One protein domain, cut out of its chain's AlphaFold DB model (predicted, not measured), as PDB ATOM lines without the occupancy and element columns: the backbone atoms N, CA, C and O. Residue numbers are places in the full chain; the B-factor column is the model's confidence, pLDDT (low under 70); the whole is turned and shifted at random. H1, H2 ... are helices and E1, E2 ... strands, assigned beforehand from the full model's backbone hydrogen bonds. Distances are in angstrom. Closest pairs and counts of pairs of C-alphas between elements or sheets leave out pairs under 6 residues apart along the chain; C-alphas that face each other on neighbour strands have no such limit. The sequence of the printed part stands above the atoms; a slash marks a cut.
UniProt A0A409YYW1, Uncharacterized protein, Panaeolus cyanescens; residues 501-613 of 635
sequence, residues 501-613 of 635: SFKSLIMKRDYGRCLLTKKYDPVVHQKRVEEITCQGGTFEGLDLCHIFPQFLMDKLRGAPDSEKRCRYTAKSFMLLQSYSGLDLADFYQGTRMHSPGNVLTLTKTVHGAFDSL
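Overview. This is residues 501 to 613 of the 635 residues of an uncharacterized protein of Panaeolus cyanescens (UniProt A0A409YYW1). A short two-stranded antiparallel ribbon, E1 and E2, makes the middle of a long, loosely built model, with the short helices H1 and H6 on opposite sides of it. The long helix H3 stands at one end of the long axis, with H4 and H5 leading from it back toward the ribbon; at the other end lie the small helix H2 and the loop of residues 527 to 541. The printed part has 113 residues with six named helices and two named strands, in the order H1 H2 E1 H3 H4 H5 E2 H6, and its class is mostly helix. It is loose, with a radius of gyration of the C-alphas of 17.1 A, and elongated, spanning 51 by 29 by 24 A.

Along the chain. Find C-alpha 542 at (36.788, -41.090, -11.106); there E1 begins, residues 542 to 546, 12.9 A long. Its partner E2, residues 599 to 603, is also 12.9 A long and is followed directly by H6, residues 604 to 611, 10.4 A. Look for H1 at residues 501 to 509, 12.3 A, starting from C-alpha 501 at (32.074, -56.347, -11.974), and for H2 at residues 522 to 526. H3, residues 562 to 580, runs 26.1 A and ends at C-alpha 580, (10.873, -38.138, -22.437). H4 is residues 584 to 588 and H5 residues 591 to 594.

Arrangement. Start at E1 and E2, antiparallel neighbours at 145 degrees: N 543 and O 602 are 2.9 A apart and N 600 and O 545 2.8 A, both within hydrogen-bond range. From H1, the closest C-alphas to E2 are those of Met 507 and Thr 601, 6.9 A. For H6 and E1 they are those of Leu 542 and Lys 604, 6.1 A. H1 is close to but not clearly touching H2, with Met 507 and Val 524 the closest C-alphas at 7.9 A. Farther out, H3 and H4 only just touch, with 3 pairs of C-alphas within 8 A, through residues 573 to 577 of H3 alone; the closest C-alphas, of Gln 577 and Leu 584, are 5.8 A apart. H4 and H5 are close but not clearly touching, the C-alphas of Phe 587 and Met 593 being 7.0 A apart. H3 is apart from H1, H2, H5, H6 and E2. In H1, H2, H3, H4 and H6 every O i to N i+4 pair is within hydrogen-bond range; H5 is too short for such a pair.

Size, cuts and confidence. Look to Gln 535 and Pro 560 for the two C-alphas farthest apart, 52.9 A. The printed part has no cut. The links H1 to H2, H2 to E1 and E1 to H3 are long, and the other four are tight. Mean pLDDT of the printed part is 80.8; it is under 70 in residues 526 to 537 and 587 to 592.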
ATOM      1  N   SER A 501      31.901 -56.034 -10.555       77.75
ATOM      2  CA  SER A 501      32.074 -56.347 -11.974       77.75
ATOM      3  C   SER A 501      31.501 -55.267 -12.899       77.75
ATOM      4  O   SER A 501      32.088 -54.997 -13.945       77.75
ATOM      5  N   PHE A 502      30.418 -54.585 -12.509       83.25
ATOM      6  CA  PHE A 502      29.845 -53.498 -13.299       83.25
ATOM      7  C   PHE A 502      30.732 -52.251 -13.281       83.25
ATOM      8  O   PHE A 502      30.997 -51.676 -14.335       83.25
ATOM      9  N   LYS A 503      31.273 -51.857 -12.118       85.69
ATOM     10  CA  LYS A 503      32.203 -50.715 -12.057       85.69
ATOM     11  C   LYS A 503      33.441 -50.955 -12.908       85.69
ATOM     12  O   LYS A 503      33.842 -50.077 -13.670       85.69
ATOM     13  N   SER A 504      33.993 -52.160 -12.828       83.94
ATOM     14  CA  SER A 504      35.130 -52.567 -13.651       83.94
ATOM     15  C   SER A 504      34.798 -52.533 -15.146       83.94
ATOM     16  O   SER A 504      35.604 -52.047 -15.936       83.94
ATOM     17  N   LEU A 505      33.596 -52.969 -15.540       88.25
ATOM     18  CA  LEU A 505      33.123 -52.910 -16.926       88.25
ATOM     19  C   LEU A 505      33.048 -51.470 -17.455       88.25
ATOM     20  O   LEU A 505      33.539 -51.201 -18.551       88.25
ATOM     21  N   ILE A 506      32.469 -50.541 -16.687       91.12
ATOM     22  CA  ILE A 506      32.350 -49.134 -17.105       91.12
ATOM     23  C   ILE A 506      33.716 -48.455 -17.170       91.12
ATOM     24  O   ILE A 506      34.033 -47.809 -18.168       91.12
ATOM     25  N   MET A 507      34.567 -48.681 -16.166       88.19
ATOM     26  CA  MET A 507      35.945 -48.189 -16.193       88.19
ATOM     27  C   MET A 507      36.713 -48.763 -17.391       88.19
ATOM     28  O   MET A 507      37.475 -48.039 -18.024       88.19
ATOM     29  N   LYS A 508      36.487 -50.029 -17.769       84.81
ATOM     30  CA  LYS A 508      37.089 -50.621 -18.975       84.81
ATOM     31  C   LYS A 508      36.580 -49.940 -20.250       84.81
ATOM     32  O   LYS A 508      37.410 -49.568 -21.077       84.81
ATOM     33  N   ARG A 509      35.262 -49.735 -20.385       91.56
ATOM     34  CA  ARG A 509      34.627 -49.039 -21.524       91.56
ATOM     35  C   ARG A 509      35.208 -47.639 -21.730       91.56
ATOM     36  O   ARG A 509      35.522 -47.269 -22.856       91.56
ATOM     37  N   ASP A 510      35.386 -46.897 -20.641       92.62
ATOM     38  CA  ASP A 510      35.843 -45.503 -20.672       92.62
ATOM     39  C   ASP A 510      37.372 -45.381 -20.559       92.62
ATOM     40  O   ASP A 510      37.913 -44.286 -20.408       92.62
ATOM     41  N   TYR A 511      38.095 -46.502 -20.655       88.19
ATOM     42  CA  TYR A 511      39.555 -46.580 -20.543       88.19
ATOM     43  C   TYR A 511      40.119 -45.987 -19.241       88.19
ATOM     44  O   TYR A 511      41.233 -45.464 -19.237       88.19
ATOM     45  N   GLY A 512      39.359 -46.054 -18.148       88.75
ATOM     46  CA  GLY A 512      39.721 -45.475 -16.858       88.75
ATOM     47  C   GLY A 512      39.872 -43.958 -16.926       88.75
ATOM     48  O   GLY A 512      40.726 -43.412 -16.233       88.75
ATOM     49  N   ARG A 513      39.106 -43.293 -17.803       90.81
ATOM     50  CA  ARG A 513      39.144 -41.844 -18.004       90.81
ATOM     51  C   ARG A 513      37.784 -41.201 -17.792       90.81
ATOM     52  O   ARG A 513      36.746 -41.770 -18.115       90.81
ATOM     53  N   CYS A 514      37.807 -39.958 -17.327       92.38
ATOM     54  CA  CYS A 514      36.643 -39.093 -17.368       92.38
ATOM     55  C   CYS A 514      36.231 -38.859 -18.823       92.38
ATOM     56  O   CYS A 514      37.038 -38.413 -19.644       92.38
ATOM     57  N   LEU A 515      34.961 -39.097 -19.140       93.75
ATOM     58  CA  LEU A 515      34.431 -38.919 -20.491       93.75
ATOM     59  C   LEU A 515      34.551 -37.474 -20.989       93.75
ATOM     60  O   LEU A 515      34.744 -37.270 -22.191       93.75
ATOM     61  N   LEU A 516      34.490 -36.495 -20.083       90.75
ATOM     62  CA  LEU A 516      34.488 -35.071 -20.424       90.75
ATOM     63  C   LEU A 516      35.880 -34.438 -20.347       90.75
ATOM     64  O   LEU A 516      36.318 -33.819 -21.308       90.75
ATOM     65  N   THR A 517      36.608 -34.629 -19.247       87.06
ATOM     66  CA  THR A 517      37.922 -33.985 -19.036       87.06
ATOM     67  C   THR A 517      39.098 -34.829 -19.509       87.06
ATOM     68  O   THR A 517      40.233 -34.367 -19.458       87.06
ATOM     69  N   LYS A 518      38.852 -36.084 -19.908       89.31
ATOM     70  CA  LYS A 518      39.863 -37.075 -20.319       89.31
ATOM     71  C   LYS A 518      40.905 -37.429 -19.252       89.31
ATOM     72  O   LYS A 518      41.811 -38.210 -19.538       89.31
ATOM     73  N   LYS A 519      40.750 -36.926 -18.022       85.00
ATOM     74  CA  LYS A 519      41.618 -37.249 -16.886       85.00
ATOM     75  C   LYS A 519      41.514 -38.715 -16.501       85.00
ATOM     76  O   LYS A 519      40.426 -39.280 -16.570       85.00
ATOM     77  N   TYR A 520      42.626 -39.299 -16.076       83.81
ATOM     78  CA  TYR A 520      42.709 -40.711 -15.712       83.81
ATOM     79  C   TYR A 520      42.423 -40.935 -14.228       83.81
ATOM     80  O   TYR A 520      42.844 -40.138 -13.387       83.81
ATOM     81  N   ASP A 521      41.783 -42.058 -13.910       83.44
ATOM     82  CA  ASP A 521      41.720 -42.542 -12.535       83.44
ATOM     83  C   ASP A 521      43.106 -43.060 -12.113       83.44
ATOM     84  O   ASP A 521      43.664 -43.929 -12.797       83.44
ATOM     85  N   PRO A 522      43.678 -42.568 -11.003       72.62
ATOM     86  CA  PRO A 522      45.020 -42.957 -10.586       72.62
ATOM     87  C   PRO A 522      45.119 -44.444 -10.209       72.62
ATOM     88  O   PRO A 522      46.135 -45.079 -10.491       72.62
ATOM     89  N   VAL A 523      44.059 -45.034  -9.643       74.38
ATOM     90  CA  VAL A 523      44.037 -46.442  -9.213       74.38
ATOM     91  C   VAL A 523      43.931 -47.371 -10.420       74.38
ATOM     92  O   VAL A 523      44.622 -48.389 -10.489       74.38
ATOM     93  N   VAL A 524      43.083 -47.026 -11.394       72.06
ATOM     94  CA  VAL A 524      42.963 -47.801 -12.643       72.06
ATOM     95  C   VAL A 524      44.246 -47.696 -13.465       72.06
ATOM     96  O   VAL A 524      44.666 -48.687 -14.062       72.06
ATOM     97  N   HIS A 525      44.888 -46.523 -13.479       70.50
ATOM     98  CA  HIS A 525      46.142 -46.332 -14.195       70.50
ATOM     99  C   HIS A 525      47.285 -47.142 -13.585       70.50
ATOM    100  O   HIS A 525      47.974 -47.818 -14.338       70.50
ATOM    101  N   GLN A 526      47.441 -47.154 -12.253       64.94
ATOM    102  CA  GLN A 526      48.507 -47.902 -11.572       64.94
ATOM    103  C   GLN A 526      48.513 -49.393 -11.945       64.94
ATOM    104  O   GLN A 526      49.575 -49.984 -12.115       64.94
ATOM    105  N   LYS A 527      47.333 -49.989 -12.152       66.75
ATOM    106  CA  LYS A 527      47.183 -51.388 -12.590       66.75
ATOM    107  C   LYS A 527      47.495 -51.624 -14.078       66.75
ATOM    108  O   LYS A 527      47.554 -52.771 -14.496       66.75
ATOM    109  N   ARG A 528      47.639 -50.564 -14.881       63.38
ATOM    110  CA  ARG A 528      47.817 -50.587 -16.349       63.38
ATOM    111  C   ARG A 528      49.139 -49.984 -16.838       63.38
ATOM    112  O   ARG A 528      49.359 -49.948 -18.047       63.38
ATOM    113  N   VAL A 529      50.005 -49.505 -15.937       51.94
ATOM    114  CA  VAL A 529      51.288 -48.854 -16.289       51.94
ATOM    115  C   VAL A 529      52.200 -49.768 -17.121       51.94
ATOM    116  O   VAL A 529      53.040 -49.267 -17.859       51.94
ATOM    117  N   GLU A 530      51.994 -51.087 -17.097       49.81
ATOM    118  CA  GLU A 530      52.773 -52.030 -17.910       49.81
ATOM    119  C   GLU A 530      52.407 -52.025 -19.413       49.81
ATOM    120  O   GLU A 530      53.220 -52.463 -20.221       49.81
ATOM    121  N   GLU A 531      51.253 -51.476 -19.829       50.84
ATOM    122  CA  GLU A 531      50.766 -51.602 -21.221       50.84
ATOM    123  C   GLU A 531      50.494 -50.277 -21.956       50.84
ATOM    124  O   GLU A 531      50.395 -50.269 -23.184       50.84
ATOM    125  N   ILE A 532      50.368 -49.137 -21.262       53.75
ATOM    126  CA  ILE A 532      50.000 -47.863 -21.905       53.75
ATOM    127  C   ILE A 532      50.939 -46.739 -21.460       53.75
ATOM    128  O   ILE A 532      50.772 -46.148 -20.393       53.75
ATOM    129  N   THR A 533      51.885 -46.366 -22.328       50.81
ATOM    130  CA  THR A 533      52.631 -45.103 -22.234       50.81
ATOM    131  C   THR A 533      51.686 -43.925 -22.487       50.81
ATOM    132  O   THR A 533      51.582 -43.416 -23.604       50.81
ATOM    133  N   CYS A 534      50.958 -43.493 -21.458       52.69
ATOM    134  CA  CYS A 534      50.169 -42.265 -21.500       52.69
ATOM    135  C   CYS A 534      51.116 -41.057 -21.500       52.69
ATOM    136  O   CYS A 534      51.576 -40.614 -20.450       52.69
ATOM    137  N   GLN A 535      51.406 -40.500 -22.674       48.94
ATOM    138  CA  GLN A 535      52.102 -39.219 -22.770       48.94
ATOM    139  C   GLN A 535      51.130 -38.084 -22.389       48.94
ATOM    140  O   GLN A 535      50.228 -37.755 -23.152       48.94
ATOM    141  N   GLY A 536      51.301 -37.499 -21.197       57.75
ATOM    142  CA  GLY A 536      50.780 -36.162 -20.860       57.75
ATOM    143  C   GLY A 536      49.368 -36.045 -20.260       57.75
ATOM    144  O   GLY A 536      48.863 -34.931 -20.149       57.75
ATOM    145  N   GLY A 537      48.713 -37.136 -19.854       61.81
ATOM    146  CA  GLY A 537      47.377 -37.071 -19.237       61.81
ATOM    147  C   GLY A 537      47.402 -36.682 -17.752       61.81
ATOM    148  O   GLY A 537      48.238 -37.179 -17.004       61.81
ATOM    149  N   THR A 538      46.463 -35.837 -17.304       72.31
ATOM    150  CA  THR A 538      46.320 -35.493 -15.875       72.31
ATOM    151  C   THR A 538      45.463 -36.498 -15.096       72.31
ATOM    152  O   THR A 538      44.525 -37.055 -15.672       72.31
ATOM    153  N   PHE A 539      45.740 -36.717 -13.804       73.50
ATOM    154  CA  PHE A 539      45.012 -37.673 -12.952       73.50
ATOM    155  C   PHE A 539      43.973 -36.991 -12.054       73.50
ATOM    156  O   PHE A 539      44.215 -35.916 -11.509       73.50
ATOM    157  N   GLU A 540      42.812 -37.619 -11.883       78.50
ATOM    158  CA  GLU A 540      41.785 -37.223 -10.913       78.50
ATOM    159  C   GLU A 540      40.908 -38.445 -10.609       78.50
ATOM    160  O   GLU A 540      40.572 -39.197 -11.521       78.50
ATOM    161  N   GLY A 541      40.534 -38.656  -9.342       82.44
ATOM    162  CA  GLY A 541      39.672 -39.780  -8.964       82.44
ATOM    163  C   GLY A 541      38.352 -39.771  -9.739       82.44
ATOM    164  O   GLY A 541      37.698 -38.722  -9.840       82.44
ATOM    165  N   LEU A 542      37.979 -40.931 -10.283       87.31
ATOM    166  CA  LEU A 542      36.788 -41.090 -11.106       87.31
ATOM    167  C   LEU A 542      35.660 -41.773 -10.341       87.31
ATOM    168  O   LEU A 542      35.848 -42.772  -9.645       87.31
ATOM    169  N   ASP A 543      34.457 -41.262 -10.562       90.19
ATOM    170  CA  ASP A 543      33.218 -41.828 -10.062       90.19
ATOM    171  C   ASP A 543      32.302 -42.209 -11.226       90.19
ATOM    172  O   ASP A 543      32.381 -41.670 -12.336       90.19
ATOM    173  N   LEU A 544      31.424 -43.168 -10.949       91.94
ATOM    174  CA  LEU A 544      30.324 -43.505 -11.836       91.94
ATOM    175  C   LEU A 544      29.162 -42.575 -11.526       91.94
ATOM    176  O   LEU A 544      28.636 -42.593 -10.415       91.94
ATOM    177  N   CYS A 545      28.776 -41.786 -12.513       91.75
ATOM    178  CA  CYS A 545      27.637 -40.893 -12.454       91.75
ATOM    179  C   CYS A 545      26.490 -41.514 -13.243       91.75
ATOM    180  O   CYS A 545      26.627 -41.764 -14.445       91.75
ATOM    181  N   HIS A 546      25.374 -41.810 -12.577       90.50
ATOM    182  CA  HIS A 546      24.176 -42.260 -13.278       90.50
ATOM    183  C   HIS A 546      23.452 -41.068 -13.903       90.50
ATOM    184  O   HIS A 546      23.218 -40.070 -13.231       90.50
ATOM    185  N   ILE A 547      23.035 -41.203 -15.162       90.00
ATOM    186  CA  ILE A 547      22.189 -40.210 -15.841       90.00
ATOM    187  C   ILE A 547      20.823 -40.175 -15.152       90.00
ATOM    188  O   ILE A 547      20.353 -39.121 -14.733       90.00
ATOM    189  N   PHE A 548      20.218 -41.351 -14.971       87.00
ATOM    190  CA  PHE A 548      19.074 -41.533 -14.092       87.00
ATOM    191  C   PHE A 548      19.519 -42.049 -12.720       87.00
ATOM    192  O   PHE A 548      20.062 -43.158 -12.643       87.00
ATOM    193  N   PRO A 549      19.269 -41.300 -11.636       84.56
ATOM    194  CA  PRO A 549      19.841 -41.589 -10.331       84.56
ATOM    195  C   PRO A 549      19.463 -42.959  -9.768       84.56
ATOM    196  O   PRO A 549      18.291 -43.337  -9.720       84.56
ATOM    197  N   GLN A 550      20.459 -43.658  -9.219       83.19
ATOM    198  CA  GLN A 550      20.269 -44.960  -8.581       83.19
ATOM    199  C   GLN A 550      19.314 -44.909  -7.377       83.19
ATOM    200  O   GLN A 550      18.551 -45.849  -7.146       83.19
ATOM    201  N   PHE A 551      19.317 -43.808  -6.614       82.31
ATOM    202  CA  PHE A 551      18.578 -43.729  -5.350       82.31
ATOM    203  C   PHE A 551      17.062 -43.906  -5.515       82.31
ATOM    204  O   PHE A 551      16.393 -44.270  -4.548       82.31
ATOM    205  N   LEU A 552      16.521 -43.670  -6.719       80.62
ATOM    206  CA  LEU A 552      15.117 -43.927  -7.043       80.62
ATOM    207  C   LEU A 552      14.732 -45.384  -6.784       80.62
ATOM    208  O   LEU A 552      13.568 -45.683  -6.555       80.62
ATOM    209  N   MET A 553      15.701 -46.298  -6.792       78.12
ATOM    210  CA  MET A 553      15.454 -47.718  -6.563       78.12
ATOM    211  C   MET A 553      16.119 -48.281  -5.317       78.12
ATOM    212  O   MET A 553      15.848 -49.420  -4.930       78.12
ATOM    213  N   ASP A 554      16.875 -47.454  -4.605       76.12
ATOM    214  CA  ASP A 554      17.459 -47.839  -3.335       76.12
ATOM    215  C   ASP A 554      16.400 -47.870  -2.224       76.12
ATOM    216  O   ASP A 554      15.667 -46.911  -1.965       76.12
ATOM    217  N   LYS A 555      16.383 -48.978  -1.473       73.12
ATOM    218  CA  LYS A 555      15.571 -49.139  -0.251       73.12
ATOM    219  C   LYS A 555      14.060 -48.964  -0.479       73.12
ATOM    220  O   LYS A 555      13.347 -48.531   0.427       73.12
ATOM    221  N   LEU A 556      13.565 -49.328  -1.664       76.62
ATOM    222  CA  LEU A 556      12.124 -49.396  -1.936       76.62
ATOM    223  C   LEU A 556      11.418 -50.502  -1.134       76.62
ATOM    224  O   LEU A 556      10.221 -50.413  -0.903       76.62
ATOM    225  N   ARG A 557      12.143 -51.523  -0.656       71.06
ATOM    226  CA  ARG A 557      11.612 -52.575   0.230       71.06
ATOM    227  C   ARG A 557      12.269 -52.550   1.604       71.06
ATOM    228  O   ARG A 557      13.448 -52.235   1.730       71.06
ATOM    229  N   GLY A 558      11.504 -52.936   2.626       72.25
ATOM    230  CA  GLY A 558      12.001 -53.152   3.991       72.25
ATOM    231  C   GLY A 558      12.274 -51.880   4.800       72.25
ATOM    232  O   GLY A 558      12.568 -51.974   5.987       72.25
ATOM    233  N   ALA A 559      12.153 -50.695   4.197       75.81
ATOM    234  CA  ALA A 559      12.175 -49.430   4.922       75.81
ATOM    235  C   ALA A 559      10.787 -49.121   5.531       75.81
ATOM    236  O   ALA A 559       9.778 -49.429   4.887       75.81
ATOM    237  N   PRO A 560      10.721 -48.453   6.703       74.50
ATOM    238  CA  PRO A 560       9.461 -47.987   7.295       74.50
ATOM    239  C   PRO A 560       8.612 -47.144   6.330       74.50
ATOM    240  O   PRO A 560       7.393 -47.254   6.332       74.50
ATOM    241  N   ASP A 561       9.265 -46.382   5.443       80.88
ATOM    242  CA  ASP A 561       8.624 -45.504   4.451       80.88
ATOM    243  C   ASP A 561       8.623 -46.083   3.024       80.88
ATOM    244  O   ASP A 561       8.580 -45.340   2.040       80.88
ATOM    245  N   SER A 562       8.725 -47.408   2.884       83.31
ATOM    246  CA  SER A 562       8.799 -48.091   1.582       83.31
ATOM    247  C   SER A 562       7.653 -47.712   0.640       83.31
ATOM    248  O   SER A 562       7.908 -47.360  -0.508       83.31
ATOM    249  N   GLU A 563       6.409 -47.679   1.123       86.38
ATOM    250  CA  GLU A 563       5.254 -47.301   0.301       86.38
ATOM    251  C   GLU A 563       5.359 -45.864  -0.226       86.38
ATOM    252  O   GLU A 563       5.145 -45.612  -1.412       86.38
ATOM    253  N   LYS A 564       5.735 -44.910   0.632       87.00
ATOM    254  CA  LYS A 564       5.862 -43.504   0.232       87.00
ATOM    255  C   LYS A 564       6.992 -43.310  -0.778       87.00
ATOM    256  O   LYS A 564       6.837 -42.548  -1.731       87.00
ATOM    257  N   ARG A 565       8.105 -44.033  -0.608       85.88
ATOM    258  CA  ARG A 565       9.208 -44.068  -1.580       85.88
ATOM    259  C   ARG A 565       8.771 -44.672  -2.908       85.88
ATOM    260  O   ARG A 565       9.114 -44.111  -3.946       85.88
ATOM    261  N   CYS A 566       7.987 -45.751  -2.887       87.06
ATOM    262  CA  CYS A 566       7.396 -46.326  -4.093       87.06
ATOM    263  C   CYS A 566       6.494 -45.312  -4.796       87.06
ATOM    264  O   CYS A 566       6.691 -45.080  -5.980       87.06
ATOM    265  N   ARG A 567       5.599 -44.626  -4.073       88.38
ATOM    266  CA  ARG A 567       4.731 -43.583  -4.654       88.38
ATOM    267  C   ARG A 567       5.531 -42.425  -5.251       88.38
ATOM    268  O   ARG A 567       5.241 -41.985  -6.357       88.38
ATOM    269  N   TYR A 568       6.553 -41.938  -4.544       88.88
ATOM    270  CA  TYR A 568       7.440 -40.883  -5.049       88.88
ATOM    271  C   TYR A 568       8.159 -41.314  -6.332       88.88
ATOM    272  O   TYR A 568       8.225 -40.557  -7.300       88.88
ATOM    273  N   THR A 569       8.667 -42.544  -6.346       88.06
ATOM    274  CA  THR A 569       9.392 -43.116  -7.484       88.06
ATOM    275  C   THR A 569       8.465 -43.356  -8.668       88.06
ATOM    276  O   THR A 569       8.794 -42.944  -9.772       88.06
ATOM    277  N   ALA A 570       7.286 -43.939  -8.437       89.81
ATOM    278  CA  ALA A 570       6.264 -44.165  -9.455       89.81
ATOM    279  C   ALA A 570       5.847 -42.848 -10.116       89.81
ATOM    280  O   ALA A 570       5.866 -42.745 -11.338       89.81
ATOM    281  N   LYS A 571       5.588 -41.808  -9.314       91.12
ATOM    282  CA  LYS A 571       5.266 -40.471  -9.825       91.12
ATOM    283  C   LYS A 571       6.393 -39.876 -10.663       91.12
ATOM    284  O   LYS A 571       6.144 -39.346 -11.740       91.12
ATOM    285  N   SER A 572       7.629 -39.975 -10.178       90.88
ATOM    286  CA  SER A 572       8.809 -39.489 -10.904       90.88
ATOM    287  C   SER A 572       8.973 -40.217 -12.240       90.88
ATOM    288  O   SER A 572       9.225 -39.585 -13.259       90.88
ATOM    289  N   PHE A 573       8.785 -41.537 -12.251       88.75
ATOM    290  CA  PHE A 573       8.883 -42.358 -13.456       88.75
ATOM    291  C   PHE A 573       7.789 -42.057 -14.460       88.75
ATOM    292  O   PHE A 573       8.098 -41.879 -15.629       88.75
ATOM    293  N   MET A 574       6.545 -41.941 -14.015       90.88
ATOM    294  CA  MET A 574       5.434 -41.585 -14.883       90.88
ATOM    295  C   MET A 574       5.681 -40.232 -15.561       90.88
ATOM    296  O   MET A 574       5.639 -40.151 -16.783       90.88
ATOM    297  N   LEU A 575       6.045 -39.191 -14.800       92.75
ATOM    298  CA  LEU A 575       6.317 -37.866 -15.374       92.75
ATOM    299  C   LEU A 575       7.517 -37.883 -16.329       92.75
ATOM    300  O   LEU A 575       7.447 -37.305 -17.411       92.75
ATOM    301  N   LEU A 576       8.607 -38.566 -15.963       91.25
ATOM    302  CA  LEU A 576       9.778 -38.692 -16.831       91.25
ATOM    303  C   LEU A 576       9.465 -39.485 -18.104       91.25
ATOM    304  O   LEU A 576       9.949 -39.106 -19.164       91.25
ATOM    305  N   GLN A 577       8.672 -40.554 -18.029       91.62
ATOM    306  CA  GLN A 577       8.262 -41.349 -19.189       91.62
ATOM    307  C   GLN A 577       7.401 -40.514 -20.137       91.62
ATOM    308  O   GLN A 577       7.736 -40.406 -21.316       91.62
ATOM    309  N   SER A 578       6.365 -39.853 -19.617       92.69
ATOM    310  CA  SER A 578       5.482 -38.998 -20.415       92.69
ATOM    311  C   SER A 578       6.229 -37.826 -21.052       92.69
ATOM    312  O   SER A 578       5.974 -37.488 -22.202       92.69
ATOM    313  N   TYR A 579       7.198 -37.236 -20.344       93.88
ATOM    314  CA  TYR A 579       7.998 -36.127 -20.863       93.88
ATOM    315  C   TYR A 579       9.088 -36.555 -21.853       93.88
ATOM    316  O   TYR A 579       9.399 -35.824 -22.789       93.88
ATOM    317  N   SER A 580       9.723 -37.708 -21.630       89.69
ATOM    318  CA  SER A 580      10.873 -38.138 -22.437       89.69
ATOM    319  C   SER A 580      10.511 -38.993 -23.645       89.69
ATOM    320  O   SER A 580      11.345 -39.160 -24.534       89.69
ATOM    321  N   GLY A 581       9.311 -39.580 -23.659       89.06
ATOM    322  CA  GLY A 581       8.931 -40.616 -24.620       89.06
ATOM    323  C   GLY A 581       9.708 -41.928 -24.445       89.06
ATOM    324  O   GLY A 581       9.603 -42.818 -25.287       89.06
ATOM    325  N   LEU A 582      10.508 -42.064 -23.381       87.69
ATOM    326  CA  LEU A 582      11.235 -43.292 -23.078       87.69
ATOM    327  C   LEU A 582      10.315 -44.277 -22.363       87.69
ATOM    328  O   LEU A 582       9.681 -43.922 -21.371       87.69
ATOM    329  N   ASP A 583      10.324 -45.536 -22.795       86.38
ATOM    330  CA  ASP A 583       9.739 -46.631 -22.023       86.38
ATOM    331  C   ASP A 583      10.622 -46.919 -20.796       86.38
ATOM    332  O   ASP A 583      11.577 -47.707 -20.825       86.38
ATOM    333  N   LEU A 584      10.327 -46.221 -19.699       82.44
ATOM    334  CA  LEU A 584      11.030 -46.401 -18.437       82.44
ATOM    335  C   LEU A 584      10.623 -47.715 -17.761       82.44
ATOM    336  O   LEU A 584      11.391 -48.248 -16.953       82.44
ATOM    337  N   ALA A 585       9.466 -48.290 -18.103       75.56
ATOM    338  CA  ALA A 585       9.097 -49.607 -17.607       75.56
ATOM    339  C   ALA A 585      10.125 -50.654 -18.069       75.56
ATOM    340  O   ALA A 585      10.667 -51.355 -17.209       75.56
ATOM    341  N   ASP A 586      10.485 -50.688 -19.358       70.50
ATOM    342  CA  ASP A 586      11.529 -51.582 -19.899       70.50
ATOM    343  C   ASP A 586      12.945 -51.189 -19.438       70.50
ATOM    344  O   ASP A 586      13.759 -52.040 -19.066       70.50
ATOM    345  N   PHE A 587      13.246 -49.886 -19.373       69.31
ATOM    346  CA  PHE A 587      14.558 -49.405 -18.920       69.31
ATOM    347  C   PHE A 587      14.899 -49.858 -17.496       69.31
ATOM    348  O   PHE A 587      16.069 -50.055 -17.169       69.31
ATOM    349  N   TYR A 588      13.890 -50.069 -16.650       68.06
ATOM    350  CA  TYR A 588      14.116 -50.502 -15.279       68.06
ATOM    351  C   TYR A 588      13.685 -51.950 -14.996       68.06
ATOM    352  O   TYR A 588      13.970 -52.450 -13.905       68.06
ATOM    353  N   GLN A 589      13.018 -52.652 -15.927       62.66
ATOM    354  CA  GLN A 589      12.723 -54.092 -15.827       62.66
ATOM    355  C   GLN A 589      14.029 -54.899 -16.024       62.66
ATOM    356  O   GLN A 589      14.268 -55.518 -17.052       62.66
ATOM    357  N   GLY A 590      14.929 -54.864 -15.033       58.56
ATOM    358  CA  GLY A 590      16.190 -55.616 -15.028       58.56
ATOM    359  C   GLY A 590      17.350 -54.880 -14.349       58.56
ATOM    360  O   GLY A 590      17.173 -53.844 -13.714       58.56
ATOM    361  N   THR A 591      18.575 -55.383 -14.527       59.19
ATOM    362  CA  THR A 591      19.831 -54.728 -14.098       59.19
ATOM    363  C   THR A 591      20.169 -53.468 -14.911       59.19
ATOM    364  O   THR A 591      21.238 -52.894 -14.737       59.19
ATOM    365  N   ARG A 592      19.267 -53.001 -15.787       67.81
ATOM    366  CA  ARG A 592      19.486 -51.904 -16.742       67.81
ATOM    367  C   ARG A 592      19.616 -50.509 -16.115       67.81
ATOM    368  O   ARG A 592      20.184 -49.629 -16.749       67.81
ATOM    369  N   MET A 593      19.226 -50.313 -14.851       76.12
ATOM    370  CA  MET A 593      19.650 -49.120 -14.096       76.12
ATOM    371  C   MET A 593      21.180 -49.029 -14.010       76.12
ATOM    372  O   MET A 593      21.766 -47.949 -14.092       76.12
ATOM    373  N   HIS A 594      21.817 -50.191 -13.888       80.88
ATOM    374  CA  HIS A 594      23.248 -50.409 -14.025       80.88
ATOM    375  C   HIS A 594      23.538 -50.911 -15.445       80.88
ATOM    376  O   HIS A 594      24.208 -51.917 -15.651       80.88
ATOM    377  N   SER A 595      22.970 -50.237 -16.446       86.44
ATOM    378  CA  SER A 595      23.376 -50.381 -17.840       86.44
ATOM    379  C   SER A 595      24.506 -49.398 -18.114       86.44
ATOM    380  O   SER A 595      24.439 -48.258 -17.644       86.44
ATOM    381  N   PRO A 596      25.502 -49.760 -18.938       87.50
ATOM    382  CA  PRO A 596      26.466 -48.789 -19.433       87.50
ATOM    383  C   PRO A 596      25.800 -47.568 -20.080       87.50
ATOM    384  O   PRO A 596      26.302 -46.458 -19.935       87.50
ATOM    385  N   GLY A 597      24.639 -47.731 -20.722       88.00
ATOM    386  CA  GLY A 597      23.901 -46.614 -21.322       88.00
ATOM    387  C   GLY A 597      23.414 -45.558 -20.320       88.00
ATOM    388  O   GLY A 597      23.178 -44.426 -20.719       88.00
ATOM    389  N   ASN A 598      23.302 -45.904 -19.034       90.25
ATOM    390  CA  ASN A 598      22.855 -44.998 -17.974       90.25
ATOM    391  C   ASN A 598      24.008 -44.418 -17.140       90.25
ATOM    392  O   ASN A 598      23.752 -43.756 -16.141       90.25
ATOM    393  N   VAL A 599      25.269 -44.727 -17.457       92.56
ATOM    394  CA  VAL A 599      26.399 -44.404 -16.575       92.56
ATOM    395  C   VAL A 599      27.514 -43.708 -17.337       92.56
ATOM    396  O   VAL A 599      27.976 -44.182 -18.378       92.56
ATOM    397  N   LEU A 600      27.979 -42.602 -16.770       94.81
ATOM    398  CA  LEU A 600      29.127 -41.829 -17.215       94.81
ATOM    399  C   LEU A 600      30.276 -42.012 -16.224       94.81
ATOM    400  O   LEU A 600      30.073 -41.921 -15.015       94.81
ATOM    401  N   THR A 601      31.496 -42.213 -16.719       95.38
ATOM    402  CA  THR A 601      32.690 -42.064 -15.879       95.38
ATOM    403  C   THR A 601      33.085 -40.593 -15.857       95.38
ATOM    404  O   THR A 601      33.466 -40.041 -16.892       95.38
ATOM    405  N   LEU A 602      32.991 -39.944 -14.696       93.81
ATOM    406  CA  LEU A 602      33.284 -38.519 -14.516       93.81
ATOM    407  C   LEU A 602      34.303 -38.322 -13.391       93.81
ATOM    408  O   LEU A 602      34.387 -39.137 -12.477       93.81
ATOM    409  N   THR A 603      35.072 -37.230 -13.420       88.75
ATOM    410  CA  THR A 603      35.850 -36.854 -12.228       88.75
ATOM    411  C   THR A 603      34.918 -36.371 -11.120       88.75
ATOM    412  O   THR A 603      33.830 -35.876 -11.416       88.75
ATOM    413  N   LYS A 604      35.353 -36.429  -9.855       83.06
ATOM    414  CA  LYS A 604      34.578 -35.914  -8.705       83.06
ATOM    415  C   LYS A 604      34.032 -34.495  -8.939       83.06
ATOM    416  O   LYS A 604      32.875 -34.213  -8.633       83.06
ATOM    417  N   THR A 605      34.846 -33.609  -9.515       80.44
ATOM    418  CA  THR A 605      34.456 -32.217  -9.795       80.44
ATOM    419  C   THR A 605      33.331 -32.137 -10.831       80.44
ATOM    420  O   THR A 605      32.333 -31.450 -10.622       80.44
ATOM    421  N   VAL A 606      33.472 -32.870 -11.938       86.38
ATOM    422  CA  VAL A 606      32.504 -32.887 -13.043       86.38
ATOM    423  C   VAL A 606      31.217 -33.607 -12.644       86.38
ATOM    424  O   VAL A 606      30.133 -33.155 -12.995       86.38
ATOM    425  N   HIS A 607      31.333 -34.688 -11.873       89.44
ATOM    426  CA  HIS A 607      30.201 -35.414 -11.304       89.44
ATOM    427  C   HIS A 607      29.368 -34.489 -10.410       89.44
ATOM    428  O   HIS A 607      28.172 -34.348 -10.627       89.44
ATOM    429  N   GLY A 608      30.003 -33.756  -9.488       80.12
ATOM    430  CA  GLY A 608      29.302 -32.777  -8.654       80.12
ATOM    431  C   GLY A 608      28.638 -31.651  -9.456       80.12
ATOM    432  O   GLY A 608      27.554 -31.188  -9.096       80.12
ATOM    433  N   ALA A 609      29.259 -31.211 -10.556       79.56
ATOM    434  CA  ALA A 609      28.656 -30.236 -11.464       79.56
ATOM    435  C   ALA A 609      27.406 -30.794 -12.177       79.56
ATOM    436  O   ALA A 609      26.389 -30.105 -12.271       79.56
ATOM    437  N   PHE A 610      27.463 -32.052 -12.616       87.19
ATOM    438  CA  PHE A 610      26.341 -32.758 -13.234       87.19
ATOM    439  C   PHE A 610      25.183 -32.954 -12.241       87.19
ATOM    440  O   PHE A 610      24.072 -32.500 -12.504       87.19
ATOM    441  N   ASP A 611      25.463 -33.484 -11.047       81.19
ATOM    442  CA  ASP A 611      24.469 -33.704  -9.982       81.19
ATOM    443  C   ASP A 611      23.843 -32.400  -9.467       81.19
ATOM    444  O   ASP A 611      22.754 -32.398  -8.906       81.19
ATOM    445  N   SER A 612      24.513 -31.258  -9.627       77.62
ATOM    446  CA  SER A 612      23.951 -29.953  -9.252       77.62
ATOM    447  C   SER A 612      23.156 -29.283 -10.374       77.62
ATOM    448  O   SER A 612      22.602 -28.204 -10.148       77.62
ATOM    449  N   LEU A 613      23.060 -29.913 -11.553       82.38
ATOM    450  CA  LEU A 613      22.519 -29.337 -12.791       82.38
ATOM    451  C   LEU A 613      23.267 -28.077 -13.261       82.38
ATOM    452  O   LEU A 613      22.714 -27.258 -13.990       82.38
TER     453      LEU A 613